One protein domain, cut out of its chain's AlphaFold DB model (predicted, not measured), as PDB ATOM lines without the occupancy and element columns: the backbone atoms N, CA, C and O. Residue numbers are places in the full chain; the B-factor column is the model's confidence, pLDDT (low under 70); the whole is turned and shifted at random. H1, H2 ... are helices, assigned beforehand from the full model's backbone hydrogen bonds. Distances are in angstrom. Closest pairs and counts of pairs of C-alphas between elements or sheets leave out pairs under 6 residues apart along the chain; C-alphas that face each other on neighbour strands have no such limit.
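This is residues 107 to 153 and 189 to 246 of the 270 residues of an uncharacterized protein of Tulasnella calospora MUT 4182 (UniProt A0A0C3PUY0). H2, H3, H4 and H5 make an elongated up-and-down bundle, each running against the one before, with short H1 alongside H2. The printed part has 105 residues with five named helices, H1 to H5 in order, and no named strand: all helix. It is compact, radius of gyration of the C-alphas 14.4 A, spanning 50 by 31 by 19 A.

H1, residues 107 to 115, and H2, residues 129 to 146, form a helical hairpin; their closest C-alphas, Leu 114 and Gly 139, are 5.2 A apart. H2 touches H3, residues 191 to 206, closest at C-alphas Ser 140 and Ala 199, 6.0 A. With residues 129 to 134 alone H2 touches H5, residues 228 to 245, opposite ways at a shallow tilt of 21 degrees; closest C-alphas Ala 130 and Gln 236, 5.0 A. H4, residues 211 to 223, and H5 form a hairpin and only just touch, with 3 pairs of C-alphas within 8 A; the closest are Leu 220 and Val 231, 7.1 A. Each O i to N i+4 pair is within hydrogen-bond range in H1, H3, H4 and H5, and 13 of 14 in H2.

H1 begins at C-alpha 107 (22.130, -4.414, -46.206). H2 measures 26.3 A. H5, 26.0 A, ends at C-alpha 245 (-7.249, 19.115, -29.102).

Residues 154 to 188 are not printed; C-alphas 153 and 189 are 10.6 A apart. The link from H1 to H2 is long. Confidence is under 70 at 17 residues, among them 148 to 153.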
ATOM      1  N   ARG A 107      22.358  -5.820 -45.823       83.06
ATOM      2  CA  ARG A 107      22.130  -4.414 -46.206       83.06
ATOM      3  C   ARG A 107      20.841  -4.231 -47.001       83.06
ATOM      4  O   ARG A 107      20.076  -3.314 -46.714       83.06
ATOM      5  N   PHE A 108      20.591  -5.104 -47.976       82.69
ATOM      6  CA  PHE A 108      19.372  -5.075 -48.778       82.69
ATOM      7  C   PHE A 108      18.129  -5.287 -47.912       82.69
ATOM      8  O   PHE A 108      17.183  -4.512 -48.008       82.69
ATOM      9  N   PHE A 109      18.149  -6.281 -47.023       84.25
ATOM     10  CA  PHE A 109      17.020  -6.571 -46.142       84.25
ATOM     11  C   PHE A 109      16.763  -5.437 -45.140       84.25
ATOM     12  O   PHE A 109      15.620  -5.037 -44.939       84.25
ATOM     13  N   ALA A 110      17.815  -4.856 -44.551       87.06
ATOM     14  CA  ALA A 110      17.675  -3.697 -43.670       87.06
ATOM     15  C   ALA A 110      17.113  -2.470 -44.403       87.06
ATOM     16  O   ALA A 110      16.221  -1.807 -43.879       87.06
ATOM     17  N   MET A 111      17.580  -2.207 -45.629       89.44
ATOM     18  CA  MET A 111      17.044  -1.153 -46.493       89.44
ATOM     19  C   MET A 111      15.569  -1.404 -46.831       89.44
ATOM     20  O   MET A 111      14.748  -0.499 -46.720       89.44
ATOM     21  N   GLN A 112      15.217  -2.633 -47.213       90.06
ATOM     22  CA  GLN A 112      13.844  -3.007 -47.545       90.06
ATOM     23  C   GLN A 112      12.909  -2.832 -46.346       90.06
ATOM     24  O   GLN A 112      11.847  -2.235 -46.495       90.06
ATOM     25  N   ASN A 113      13.316  -3.296 -45.161       91.25
ATOM     26  CA  ASN A 113      12.531  -3.142 -43.937       91.25
ATOM     27  C   ASN A 113      12.340  -1.675 -43.566       91.25
ATOM     28  O   ASN A 113      11.234  -1.287 -43.211       91.25
ATOM     29  N   LEU A 114      13.394  -0.860 -43.682       93.50
ATOM     30  CA  LEU A 114      13.319   0.580 -43.445       93.50
ATOM     31  C   LEU A 114      12.322   1.247 -44.404       93.50
ATOM     32  O   LEU A 114      11.447   1.983 -43.963       93.50
ATOM     33  N   MET A 115      12.409   0.948 -45.701       91.00
ATOM     34  CA  MET A 115      11.516   1.503 -46.728       91.00
ATOM     35  C   MET A 115      10.068   1.005 -46.622       91.00
ATOM     36  O   MET A 115       9.162   1.656 -47.139       91.00
ATOM     37  N   ALA A 116       9.842  -0.142 -45.980       91.06
ATOM     38  CA  ALA A 116       8.515  -0.705 -45.757       91.06
ATOM     39  C   ALA A 116       7.796  -0.110 -44.533       91.06
ATOM     40  O   ALA A 116       6.604  -0.367 -44.353       91.06
ATOM     41  N   LEU A 117       8.488   0.678 -43.700       92.12
ATOM     42  CA  LEU A 117       7.875   1.318 -42.539       92.12
ATOM     43  C   LEU A 117       6.803   2.311 -42.985       92.12
ATOM     44  O   LEU A 117       7.053   3.236 -43.760       92.12
ATOM     45  N   THR A 118       5.599   2.142 -42.450       91.50
ATOM     46  CA  THR A 118       4.480   3.057 -42.679       91.50
ATOM     47  C   THR A 118       3.804   3.379 -41.361       91.50
ATOM     48  O   THR A 118       3.780   2.552 -40.448       91.50
ATOM     49  N   TYR A 119       3.282   4.599 -41.259       90.94
ATOM     50  CA  TYR A 119       2.600   5.055 -40.062       90.94
ATOM     51  C   TYR A 119       1.331   4.233 -39.835       90.94
ATOM     52  O   TYR A 119       0.449   4.204 -40.698       90.94
ATOM     53  N   ARG A 120       1.233   3.621 -38.653       88.94
ATOM     54  CA  ARG A 120       0.157   2.718 -38.230       88.94
ATOM     55  C   ARG A 120      -0.015   1.511 -39.142       88.94
ATOM     56  O   ARG A 120      -1.116   1.218 -39.610       88.94
ATOM     57  N   ASP A 121       1.087   0.812 -39.387       87.19
ATOM     58  CA  ASP A 121       1.049  -0.492 -40.043       87.19
ATOM     59  C   ASP A 121       0.350  -1.572 -39.194       87.19
ATOM     60  O   ASP A 121      -0.102  -1.338 -38.072       87.19
ATOM     61  N   LEU A 122       0.241  -2.776 -39.764       85.81
ATOM     62  CA  LEU A 122      -0.431  -3.921 -39.143       85.81
ATOM     63  C   LEU A 122       0.167  -4.314 -37.783       85.81
ATOM     64  O   LEU A 122      -0.558  -4.842 -36.943       85.81
ATOM     65  N   GLU A 123       1.461  -4.071 -37.567       87.88
ATOM     66  CA  GLU A 123       2.149  -4.396 -36.315       87.88
ATOM     67  C   GLU A 123       1.998  -3.273 -35.275       87.88
ATOM     68  O   GLU A 123       2.007  -3.542 -34.074       87.88
ATOM     69  N   HIS A 124       1.794  -2.027 -35.721       89.44
ATOM     70  CA  HIS A 124       1.744  -0.833 -34.873       89.44
ATOM     71  C   HIS A 124       0.475   0.019 -35.099       89.44
ATOM     72  O   HIS A 124       0.572   1.237 -35.259       89.44
ATOM     73  N   PRO A 125      -0.751  -0.540 -35.053       87.69
ATOM     74  CA  PRO A 125      -1.966   0.145 -35.522       87.69
ATOM     75  C   PRO A 125      -2.351   1.398 -34.718       87.69
ATOM     76  O   PRO A 125      -3.152   2.218 -35.173       87.69
ATOM     77  N   THR A 126      -1.812   1.545 -33.506       88.56
ATOM     78  CA  THR A 126      -2.119   2.649 -32.584       88.56
ATOM     79  C   THR A 126      -0.925   3.559 -32.312       88.56
ATOM     80  O   THR A 126      -1.034   4.433 -31.453       88.56
ATOM     81  N   GLU A 127       0.182   3.401 -33.049       90.50
ATOM     82  CA  GLU A 127       1.364   4.236 -32.836       90.50
ATOM     83  C   GLU A 127       1.059   5.727 -33.049       90.50
ATOM     84  O   GLU A 127       0.215   6.134 -33.865       90.50
ATOM     85  N   SER A 128       1.751   6.536 -32.259       90.56
ATOM     86  CA  SER A 128       1.833   7.987 -32.377       90.56
ATOM     87  C   SER A 128       2.869   8.403 -33.425       90.56
ATOM     88  O   SER A 128       3.676   7.592 -33.889       90.56
ATOM     89  N   LEU A 129       2.849   9.673 -33.833       89.38
ATOM     90  CA  LEU A 129       3.771  10.178 -34.853       89.38
ATOM     91  C   LEU A 129       5.227  10.118 -34.373       89.38
ATOM     92  O   LEU A 129       6.118   9.772 -35.148       89.38
ATOM     93  N   ALA A 130       5.470  10.413 -33.096       89.12
ATOM     94  CA  ALA A 130       6.784  10.323 -32.475       89.12
ATOM     95  C   ALA A 130       7.283   8.872 -32.386       89.12
ATOM     96  O   ALA A 130       8.453   8.612 -32.663       89.12
ATOM     97  N   GLU A 131       6.412   7.919 -32.039       90.94
ATOM     98  CA  GLU A 131       6.759   6.489 -32.026       90.94
ATOM     99  C   GLU A 131       7.137   5.995 -33.425       90.94
ATOM    100  O   GLU A 131       8.171   5.347 -33.583       90.94
ATOM    101  N   PHE A 132       6.376   6.394 -34.447       93.25
ATOM    102  CA  PHE A 132       6.711   6.104 -35.837       93.25
ATOM    103  C   PHE A 132       8.062   6.704 -36.248       93.25
ATOM    104  O   PHE A 132       8.912   5.998 -36.791       93.25
ATOM    105  N   GLY A 133       8.307   7.983 -35.941       90.94
ATOM    106  CA  GLY A 133       9.589   8.634 -36.215       90.94
ATOM    107  C   GLY A 133      10.770   7.900 -35.569       90.94
ATOM    108  O   GLY A 133      11.766   7.621 -36.236       90.94
ATOM    109  N   ASN A 134      10.634   7.502 -34.301       92.38
ATOM    110  CA  ASN A 134      11.654   6.725 -33.592       92.38
ATOM    111  C   ASN A 134      11.879   5.342 -34.219       92.38
ATOM    112  O   ASN A 134      13.020   4.902 -34.346       92.38
ATOM    113  N   ARG A 135      10.820   4.676 -34.686       93.94
ATOM    114  CA  ARG A 135      10.924   3.384 -35.378       93.94
ATOM    115  C   ARG A 135      11.706   3.498 -36.689       93.94
ATOM    116  O   ARG A 135      12.530   2.633 -36.990       93.94
ATOM    117  N   VAL A 136      11.515   4.592 -37.430       93.38
ATOM    118  CA  VAL A 136      12.320   4.898 -38.623       93.38
ATOM    119  C   VAL A 136      13.784   5.164 -38.255       93.38
ATOM    120  O   VAL A 136      14.674   4.647 -38.929       93.38
ATOM    121  N   VAL A 137      14.056   5.889 -37.164       92.81
ATOM    122  CA  VAL A 137      15.423   6.123 -36.650       92.81
ATOM    123  C   VAL A 137      16.113   4.816 -36.246       92.81
ATOM    124  O   VAL A 137      17.298   4.617 -36.513       92.81
ATOM    125  N   ASP A 138      15.391   3.897 -35.612       91.19
ATOM    126  CA  ASP A 138      15.940   2.595 -35.237       91.19
ATOM    127  C   ASP A 138      16.230   1.729 -36.469       91.19
ATOM    128  O   ASP A 138      17.267   1.062 -36.538       91.19
ATOM    129  N   GLY A 139      15.352   1.762 -37.475       89.31
ATOM    130  CA  GLY A 139      15.585   1.117 -38.767       89.31
ATOM    131  C   GLY A 139      16.795   1.699 -39.506       89.31
ATOM    132  O   GLY A 139      17.631   0.948 -40.013       89.31
ATOM    133  N   SER A 140      16.938   3.026 -39.513       90.00
ATOM    134  CA  SER A 140      18.057   3.716 -40.160       90.00
ATOM    135  C   SER A 140      19.382   3.437 -39.448       90.00
ATOM    136  O   SER A 140      20.388   3.167 -40.104       90.00
ATOM    137  N   ARG A 141      19.381   3.360 -38.111       88.12
ATOM    138  CA  ARG A 141      20.535   2.913 -37.317       88.12
ATOM    139  C   ARG A 141      20.959   1.493 -37.681       88.12
ATOM    140  O   ARG A 141      22.136   1.276 -37.952       88.12
ATOM    141  N   LYS A 142      20.012   0.550 -37.755       86.38
ATOM    142  CA  LYS A 142      20.301  -0.833 -38.174       86.38
ATOM    143  C   LYS A 142      20.923  -0.878 -39.567       86.38
ATOM    144  O   LYS A 142      21.877  -1.617 -39.771       86.38
ATOM    145  N   LEU A 143      20.418  -0.087 -40.516       87.75
ATOM    146  CA  LEU A 143      21.019   0.016 -41.846       87.75
ATOM    147  C   LEU A 143      22.443   0.578 -41.772       87.75
ATOM    148  O   LEU A 143      23.352  -0.003 -42.359       87.75
ATOM    149  N   ARG A 144      22.655   1.669 -41.027       84.25
ATOM    150  CA  ARG A 144      23.968   2.303 -40.855       84.25
ATOM    151  C   ARG A 144      25.015   1.335 -40.313       84.25
ATOM    152  O   ARG A 144      26.116   1.301 -40.848       84.25
ATOM    153  N   ASP A 145      24.659   0.527 -39.320       81.44
ATOM    154  CA  ASP A 145      25.565  -0.450 -38.702       81.44
ATOM    155  C   ASP A 145      26.012  -1.557 -39.679       81.44
ATOM    156  O   ASP A 145      27.044  -2.201 -39.469       81.44
ATOM    157  N   LEU A 146      25.245  -1.782 -40.753       79.06
ATOM    158  CA  LEU A 146      25.553  -2.746 -41.815       79.06
ATOM    159  C   LEU A 146      26.291  -2.107 -42.999       79.06
ATOM    160  O   LEU A 146      26.822  -2.815 -43.861       79.06
ATOM    161  N   LEU A 147      26.312  -0.775 -43.091       75.62
ATOM    162  CA  LEU A 147      27.059  -0.077 -44.127       75.62
ATOM    163  C   LEU A 147      28.562  -0.102 -43.796       75.62
ATOM    164  O   LEU A 147      28.967  -0.105 -42.633       75.62
ATOM    165  N   PRO A 148      29.434  -0.181 -44.814       68.00
ATOM    166  CA  PRO A 148      30.864  -0.058 -44.590       68.00
ATOM    167  C   PRO A 148      31.191   1.294 -43.953       68.00
ATOM    168  O   PRO A 148      30.689   2.320 -44.403       68.00
ATOM    169  N   GLU A 149      32.047   1.274 -42.926       60.31
ATOM    170  CA  GLU A 149      32.619   2.487 -42.340       60.31
ATOM    171  C   GLU A 149      33.237   3.363 -43.431       60.31
ATOM    172  O   GLU A 149      33.827   2.863 -44.398       60.31
ATOM    173  N   GLU A 150      33.045   4.670 -43.276       58.66
ATOM    174  CA  GLU A 150      33.383   5.690 -44.257       58.66
ATOM    175  C   GLU A 150      34.810   5.504 -44.785       58.66
ATOM    176  O   GLU A 150      35.794   5.641 -44.057       58.66
ATOM    177  N   ARG A 151      34.957   5.274 -46.095       44.91
ATOM    178  CA  ARG A 151      36.215   5.645 -46.744       44.91
ATOM    179  C   ARG A 151      36.191   7.158 -46.873       44.91
ATOM    180  O   ARG A 151      35.519   7.675 -47.761       44.91
ATOM    181  N   LYS A 152      36.942   7.865 -46.023       42.41
ATOM    182  CA  LYS A 152      37.355   9.238 -46.334       42.41
ATOM    183  C   LYS A 152      38.062   9.189 -47.687       42.41
ATOM    184  O   LYS A 152      39.192   8.716 -47.783       42.41
ATOM    185  N   ILE A 153      37.386   9.615 -48.749       37.69
ATOM    186  CA  ILE A 153      38.056   9.904 -50.011       37.69
ATOM    187  C   ILE A 153      38.837  11.182 -49.733       37.69
ATOM    188  O   ILE A 153      38.256  12.260 -49.683       37.69
ATOM    189  N   PHE A 189      29.234  14.177 -48.816       57.16
ATOM    190  CA  PHE A 189      28.070  13.311 -48.648       57.16
ATOM    191  C   PHE A 189      28.489  12.049 -47.870       57.16
ATOM    192  O   PHE A 189      28.959  11.070 -48.452       57.16
ATOM    193  N   THR A 190      28.438  12.108 -46.538       69.00
ATOM    194  CA  THR A 190      28.842  10.991 -45.677       69.00
ATOM    195  C   THR A 190      27.768   9.909 -45.639       69.00
ATOM    196  O   THR A 190      26.593  10.145 -45.926       69.00
ATOM    197  N   THR A 191      28.158   8.693 -45.248       72.44
ATOM    198  CA  THR A 191      27.204   7.595 -45.044       72.44
ATOM    199  C   THR A 191      26.175   7.949 -43.971       72.44
ATOM    200  O   THR A 191      25.012   7.578 -44.108       72.44
ATOM    201  N   SER A 192      26.569   8.709 -42.943       76.12
ATOM    202  CA  SER A 192      25.634   9.218 -41.937       76.12
ATOM    203  C   SER A 192      24.601  10.171 -42.541       76.12
ATOM    204  O   SER A 192      23.413   9.974 -42.317       76.12
ATOM    205  N   VAL A 193      25.035  11.138 -43.360       78.31
ATOM    206  CA  VAL A 193      24.143  12.106 -44.019       78.31
ATOM    207  C   VAL A 193      23.167  11.393 -44.952       78.31
ATOM    208  O   VAL A 193      21.971  11.647 -44.881       78.31
ATOM    209  N   PHE A 194      23.639  10.429 -45.750       83.12
ATOM    210  CA  PHE A 194      22.763   9.627 -46.607       83.12
ATOM    211  C   PHE A 194      21.686   8.871 -45.812       83.12
ATOM    212  O   PHE A 194      20.520   8.869 -46.200       83.12
ATOM    213  N   VAL A 195      22.063   8.212 -44.711       87.25
ATOM    214  CA  VAL A 195      21.112   7.445 -43.892       87.25
ATOM    215  C   VAL A 195      20.100   8.366 -43.205       87.25
ATOM    216  O   VAL A 195      18.924   8.011 -43.123       87.25
ATOM    217  N   ASP A 196      20.529   9.542 -42.749       87.06
ATOM    218  CA  ASP A 196      19.644  10.525 -42.125       87.06
ATOM    219  C   ASP A 196      18.664  11.120 -43.151       87.06
ATOM    220  O   ASP A 196      17.460  11.169 -42.893       87.06
ATOM    221  N   GLU A 197      19.129  11.485 -44.351       85.25
ATOM    222  CA  GLU A 197      18.264  11.938 -45.449       85.25
ATOM    223  C   GLU A 197      17.279  10.849 -45.892       85.25
ATOM    224  O   GLU A 197      16.102  11.123 -46.146       85.25
ATOM    225  N   LEU A 198      17.725   9.595 -45.955       89.56
ATOM    226  CA  LEU A 198      16.854   8.463 -46.246       89.56
ATOM    227  C   LEU A 198      15.772   8.306 -45.171       89.56
ATOM    228  O   LEU A 198      14.604   8.136 -45.512       89.56
ATOM    229  N   ALA A 199      16.132   8.401 -43.890       90.19
ATOM    230  CA  ALA A 199      15.182   8.323 -42.783       90.19
ATOM    231  C   ALA A 199      14.121   9.432 -42.867       90.19
ATOM    232  O   ALA A 199      12.929   9.154 -42.726       90.19
ATOM    233  N   ILE A 200      14.527  10.668 -43.177       89.62
ATOM    234  CA  ILE A 200      13.601  11.787 -43.408       89.62
ATOM    235  C   ILE A 200      12.628  11.456 -44.547       89.62
ATOM    236  O   ILE A 200      11.416  11.618 -44.396       89.62
ATOM    237  N   ASN A 201      13.130  10.944 -45.674       88.31
ATOM    238  CA  ASN A 201      12.289  10.569 -46.810       88.31
ATOM    239  C   ASN A 201      11.320   9.430 -46.473       88.31
ATOM    240  O   ASN A 201      10.155   9.483 -46.865       88.31
ATOM    241  N   VAL A 202      11.760   8.430 -45.709       90.75
ATOM    242  CA  VAL A 202      10.898   7.335 -45.244       90.75
ATOM    243  C   VAL A 202       9.797   7.856 -44.328       90.75
ATOM    244  O   VAL A 202       8.648   7.466 -44.508       90.75
ATOM    245  N   ILE A 203      10.094   8.787 -43.414       89.75
ATOM    246  CA  ILE A 203       9.061   9.448 -42.603       89.75
ATOM    247  C   ILE A 203       8.050  10.138 -43.522       89.75
ATOM    248  O   ILE A 203       6.850   9.894 -43.420       89.75
ATOM    249  N   LEU A 204       8.515  10.958 -44.467       86.88
ATOM    250  CA  LEU A 204       7.631  11.685 -45.379       86.88
ATOM    251  C   LEU A 204       6.777  10.762 -46.251       86.88
ATOM    252  O   LEU A 204       5.626  11.094 -46.528       86.88
ATOM    253  N   ILE A 205       7.306   9.627 -46.704       87.00
ATOM    254  CA  ILE A 205       6.574   8.663 -47.538       87.00
ATOM    255  C   ILE A 205       5.612   7.831 -46.685       87.00
ATOM    256  O   ILE A 205       4.452   7.676 -47.069       87.00
ATOM    257  N   GLY A 206       6.082   7.330 -45.544       86.75
ATOM    258  CA  GLY A 206       5.365   6.413 -44.661       86.75
ATOM    259  C   GLY A 206       4.241   7.072 -43.866       86.75
ATOM    260  O   GLY A 206       3.261   6.411 -43.524       86.75
ATOM    261  N   LEU A 207       4.316   8.385 -43.643       85.31
ATOM    262  CA  LEU A 207       3.158   9.201 -43.292       85.31
ATOM    263  C   LEU A 207       2.105   9.024 -44.409       85.31
ATOM    264  O   LEU A 207       2.371   9.312 -45.565       85.31
ATOM    265  N   GLY A 208       0.924   8.479 -44.130       76.06
ATOM    266  CA  GLY A 208      -0.049   8.107 -45.170       76.06
ATOM    267  C   GLY A 208      -0.720   9.274 -45.929       76.06
ATOM    268  O   GLY A 208      -0.208  10.389 -46.055       76.06
ATOM    269  N   ARG A 209      -1.916   9.008 -46.474       71.50
ATOM    270  CA  ARG A 209      -2.718   9.962 -47.273       71.50
ATOM    271  C   ARG A 209      -3.856  10.656 -46.514       71.50
ATOM    272  O   ARG A 209      -4.662  11.322 -47.152       71.50
ATOM    273  N   SER A 210      -3.950  10.515 -45.193       72.31
ATOM    274  CA  SER A 210      -4.978  11.249 -44.447       72.31
ATOM    275  C   SER A 210      -4.710  12.756 -44.486       72.31
ATOM    276  O   SER A 210      -3.560  13.190 -44.509       72.31
ATOM    277  N   GLU A 211      -5.778  13.548 -44.510       69.88
ATOM    278  CA  GLU A 211      -5.728  15.000 -44.718       69.88
ATOM    279  C   GLU A 211      -4.875  15.712 -43.652       69.88
ATOM    280  O   GLU A 211      -3.966  16.469 -43.991       69.88
ATOM    281  N   ASP A 212      -5.037  15.338 -42.378       67.19
ATOM    282  CA  ASP A 212      -4.220  15.845 -41.263       67.19
ATOM    283  C   ASP A 212      -2.730  15.498 -41.407       67.19
ATOM    284  O   ASP A 212      -1.846  16.234 -40.975       67.19
ATOM    285  N   VAL A 213      -2.422  14.343 -42.001       73.62
ATOM    286  CA  VAL A 213      -1.041  13.896 -42.223       73.62
ATOM    287  C   VAL A 213      -0.444  14.571 -43.459       73.62
ATOM    288  O   VAL A 213       0.750  14.854 -43.486       73.62
ATOM    289  N   GLN A 214      -1.260  14.904 -44.458       76.31
ATOM    290  CA  GLN A 214      -0.839  15.698 -45.613       76.31
ATOM    291  C   GLN A 214      -0.510  17.141 -45.221       76.31
ATOM    292  O   GLN A 214       0.496  17.675 -45.684       76.31
ATOM    293  N   GLN A 215      -1.288  17.749 -44.319       75.25
ATOM    294  CA  GLN A 215      -0.959  19.067 -43.764       75.25
ATOM    295  C   GLN A 215       0.365  19.041 -42.995       75.25
ATOM    296  O   GLN A 215       1.211  19.910 -43.205       75.25
ATOM    297  N   LEU A 216       0.595  18.004 -42.181       78.50
ATOM    298  CA  LEU A 216       1.870  17.804 -41.492       78.50
ATOM    299  C   LEU A 216       3.035  17.652 -42.479       78.50
ATOM    300  O   LEU A 216       4.041  18.342 -42.338       78.50
ATOM    301  N   LYS A 217       2.895  16.815 -43.518       77.81
ATOM    302  CA  LYS A 217       3.903  16.695 -44.586       77.81
ATOM    303  C   LYS A 217       4.195  18.040 -45.240       77.81
ATOM    304  O   LYS A 217       5.353  18.368 -45.470       77.81
ATOM    305  N   HIS A 218       3.158  18.818 -45.542       79.00
ATOM    306  CA  HIS A 218       3.326  20.118 -46.173       79.00
ATOM    307  C   HIS A 218       4.058  21.102 -45.253       79.00
ATOM    308  O   HIS A 218       4.991  21.766 -45.695       79.00
ATOM    309  N   SER A 219       3.707  21.129 -43.963       75.94
ATOM    310  CA  SER A 219       4.397  21.937 -42.952       75.94
ATOM    311  C   SER A 219       5.865  21.533 -42.793       75.94
ATOM    312  O   SER A 219       6.733  22.399 -42.682       75.94
ATOM    313  N   LEU A 220       6.157  20.231 -42.799       77.62
ATOM    314  CA  LEU A 220       7.517  19.695 -42.740       77.62
ATOM    315  C   LEU A 220       8.339  20.122 -43.966       77.62
ATOM    316  O   LEU A 220       9.465  20.584 -43.826       77.62
ATOM    317  N   LEU A 221       7.760  20.050 -45.165       78.06
ATOM    318  CA  LEU A 221       8.432  20.473 -46.397       78.06
ATOM    319  C   LEU A 221       8.661  21.992 -46.464       78.06
ATOM    320  O   LEU A 221       9.694  22.426 -46.965       78.06
ATOM    321  N   GLN A 222       7.728  22.803 -45.957       73.19
ATOM    322  CA  GLN A 222       7.842  24.267 -45.973       73.19
ATOM    323  C   GLN A 222       8.838  24.823 -44.949       73.19
ATOM    324  O   GLN A 222       9.437  25.868 -45.189       73.19
ATOM    325  N   THR A 223       9.011  24.154 -43.806       64.56
ATOM    326  CA  THR A 223       9.893  24.630 -42.724       64.56
ATOM    327  C   THR A 223      11.379  24.381 -42.985       64.56
ATOM    328  O   THR A 223      12.214  24.950 -42.285       64.56
ATOM    329  N   GLY A 224      11.714  23.613 -44.026       57.78
ATOM    330  CA  GLY A 224      13.086  23.227 -44.345       57.78
ATOM    331  C   GLY A 224      13.556  22.106 -43.420       57.78
ATOM    332  O   GLY A 224      13.760  22.298 -42.224       57.78
ATOM    333  N   LEU A 225      13.724  20.908 -43.978       66.12
ATOM    334  CA  LEU A 225      14.161  19.727 -43.234       66.12
ATOM    335  C   LEU A 225      15.685  19.753 -43.119       66.12
ATOM    336  O   LEU A 225      16.386  19.102 -43.887       66.12
ATOM    337  N   ASN A 226      16.193  20.561 -42.190       69.06
ATOM    338  CA  ASN A 226      17.635  20.761 -42.026       69.06
ATOM    339  C   ASN A 226      18.308  19.601 -41.277       69.06
ATOM    340  O   ASN A 226      19.514  19.401 -41.414       69.06
ATOM    341  N   SER A 227      17.550  18.835 -40.485       82.50
ATOM    342  CA  SER A 227      18.055  17.655 -39.784       82.50
ATOM    343  C   SER A 227      16.942  16.671 -39.417       82.50
ATOM    344  O   SER A 227      15.776  17.045 -39.273       82.50
ATOM    345  N   LEU A 228      17.311  15.406 -39.196       83.00
ATOM    346  CA  LEU A 228      16.396  14.368 -38.711       83.00
ATOM    347  C   LEU A 228      15.789  14.729 -37.343       83.00
ATOM    348  O   LEU A 228      14.611  14.476 -37.104       83.00
ATOM    349  N   ASN A 229      16.560  15.384 -36.470       86.12
ATOM    350  CA  ASN A 229      16.083  15.823 -35.157       86.12
ATOM    351  C   ASN A 229      14.967  16.868 -35.260       86.12
ATOM    352  O   ASN A 229      14.015  16.817 -34.483       86.12
ATOM    353  N   ASP A 230      15.045  17.784 -36.228       84.50
ATOM    354  CA  ASP A 230      13.994  18.784 -36.446       84.50
ATOM    355  C   ASP A 230      12.674  18.119 -36.847       84.50
ATOM    356  O   ASP A 230      11.611  18.490 -36.343       84.50
ATOM    357  N   VAL A 231      12.745  17.077 -37.683       84.81
ATOM    358  CA  VAL A 231      11.576  16.276 -38.073       84.81
ATOM    359  C   VAL A 231      10.967  15.587 -36.858       84.81
ATOM    360  O   VAL A 231       9.764  15.699 -36.635       84.81
ATOM    361  N   LEU A 232      11.781  14.919 -36.037       86.19
ATOM    362  CA  LEU A 232      11.305  14.232 -34.832       86.19
ATOM    363  C   LEU A 232      10.646  15.200 -33.841       86.19
ATOM    364  O   LEU A 232       9.566  14.913 -33.325       86.19
ATOM    365  N   ASN A 233      11.243  16.377 -33.636       86.50
ATOM    366  CA  ASN A 233      10.676  17.425 -32.788       86.50
ATOM    367  C   ASN A 233       9.319  17.916 -33.319       86.50
ATOM    368  O   ASN A 233       8.387  18.132 -32.540       86.50
ATOM    369  N   ALA A 234       9.184  18.073 -34.637       84.75
ATOM    370  CA  ALA A 234       7.926  18.462 -35.265       84.75
ATOM    371  C   ALA A 234       6.842  17.378 -35.117       84.75
ATOM    372  O   ALA A 234       5.707  17.708 -34.771       84.75
ATOM    373  N   LEU A 235       7.188  16.096 -35.294       85.56
ATOM    374  CA  LEU A 235       6.272  14.971 -35.057       85.56
ATOM    375  C   LEU A 235       5.796  14.932 -33.596       85.56
ATOM    376  O   LEU A 235       4.601  14.807 -33.333       85.56
ATOM    377  N   GLN A 236       6.714  15.106 -32.644       87.50
ATOM    378  CA  GLN A 236       6.387  15.135 -31.219       87.50
ATOM    379  C   GLN A 236       5.483  16.321 -30.856       87.50
ATOM    380  O   GLN A 236       4.538  16.174 -30.074       87.50
ATOM    381  N   LYS A 237       5.739  17.499 -31.436       85.69
ATOM    382  CA  LYS A 237       4.888  18.678 -31.256       85.69
ATOM    383  C   LYS A 237       3.478  18.427 -31.791       85.69
ATOM    384  O   LYS A 237       2.503  18.751 -31.114       85.69
ATOM    385  N   GLU A 238       3.359  17.810 -32.957       83.69
ATOM    386  CA  GLU A 238       2.067  17.462 -33.544       83.69
ATOM    387  C   GLU A 238       1.289  16.459 -32.677       83.69
ATOM    388  O   GLU A 238       0.099  16.651 -32.426       83.69
ATOM    389  N   ASP A 239       1.956  15.449 -32.113       84.25
ATOM    390  CA  ASP A 239       1.323  14.542 -31.148       84.25
ATOM    391  C   ASP A 239       0.798  15.284 -29.913       84.25
ATOM    392  O   ASP A 239      -0.305  14.998 -29.436       84.25
ATOM    393  N   THR A 240       1.556  16.253 -29.386       83.25
ATOM    394  CA  THR A 240       1.078  17.065 -28.258       83.25
ATOM    395  C   THR A 240      -0.132  17.915 -28.633       83.25
ATOM    396  O   THR A 240      -1.081  17.975 -27.853       83.25
ATOM    397  N   LEU A 241      -0.165  18.500 -29.835       80.62
ATOM    398  CA  LEU A 241      -1.317  19.264 -30.322       80.62
ATOM    399  C   LEU A 241      -2.559  18.380 -30.465       80.62
ATOM    400  O   LEU A 241      -3.629  18.749 -29.986       80.62
ATOM    401  N   ARG A 242      -2.412  17.178 -31.032       77.81
ATOM    402  CA  ARG A 242      -3.512  16.210 -31.181       77.81
ATOM    403  C   ARG A 242      -4.049  15.718 -29.840       77.81
ATOM    404  O   ARG A 242      -5.256  15.551 -29.687       77.81
ATOM    405  N   LYS A 243      -3.176  15.531 -28.844       74.81
ATOM    406  CA  LYS A 243      -3.582  15.187 -27.471       74.81
ATOM    407  C   LYS A 243      -4.314  16.334 -26.770       74.81
ATOM    408  O   LYS A 243      -5.260  16.072 -26.037       74.81
ATOM    409  N   VAL A 244      -3.897  17.581 -26.996       68.94
ATOM    410  CA  VAL A 244      -4.524  18.776 -26.399       68.94
ATOM    411  C   VAL A 244      -5.866  19.109 -27.058       68.94
ATOM    412  O   VAL A 244      -6.769  19.587 -26.378       68.94
ATOM    413  N   LEU A 245      -6.017  18.839 -28.359       58.25
ATOM    414  CA  LEU A 245      -7.249  19.115 -29.102       58.25
ATOM    415  C   LEU A 245      -8.325  18.026 -28.947       58.25
ATOM    416  O   LEU A 245      -9.498  18.336 -29.124       58.25
ATOM    417  N   GLY A 246      -7.955  16.799 -28.552       42.50
ATOM    418  CA  GLY A 246      -8.885  15.689 -28.310       42.50
ATOM    419  C   GLY A 246      -9.646  15.222 -29.568       42.50
ATOM    420  O   GLY A 246      -9.743  15.946 -30.558       42.50
TER     421      GLY A 246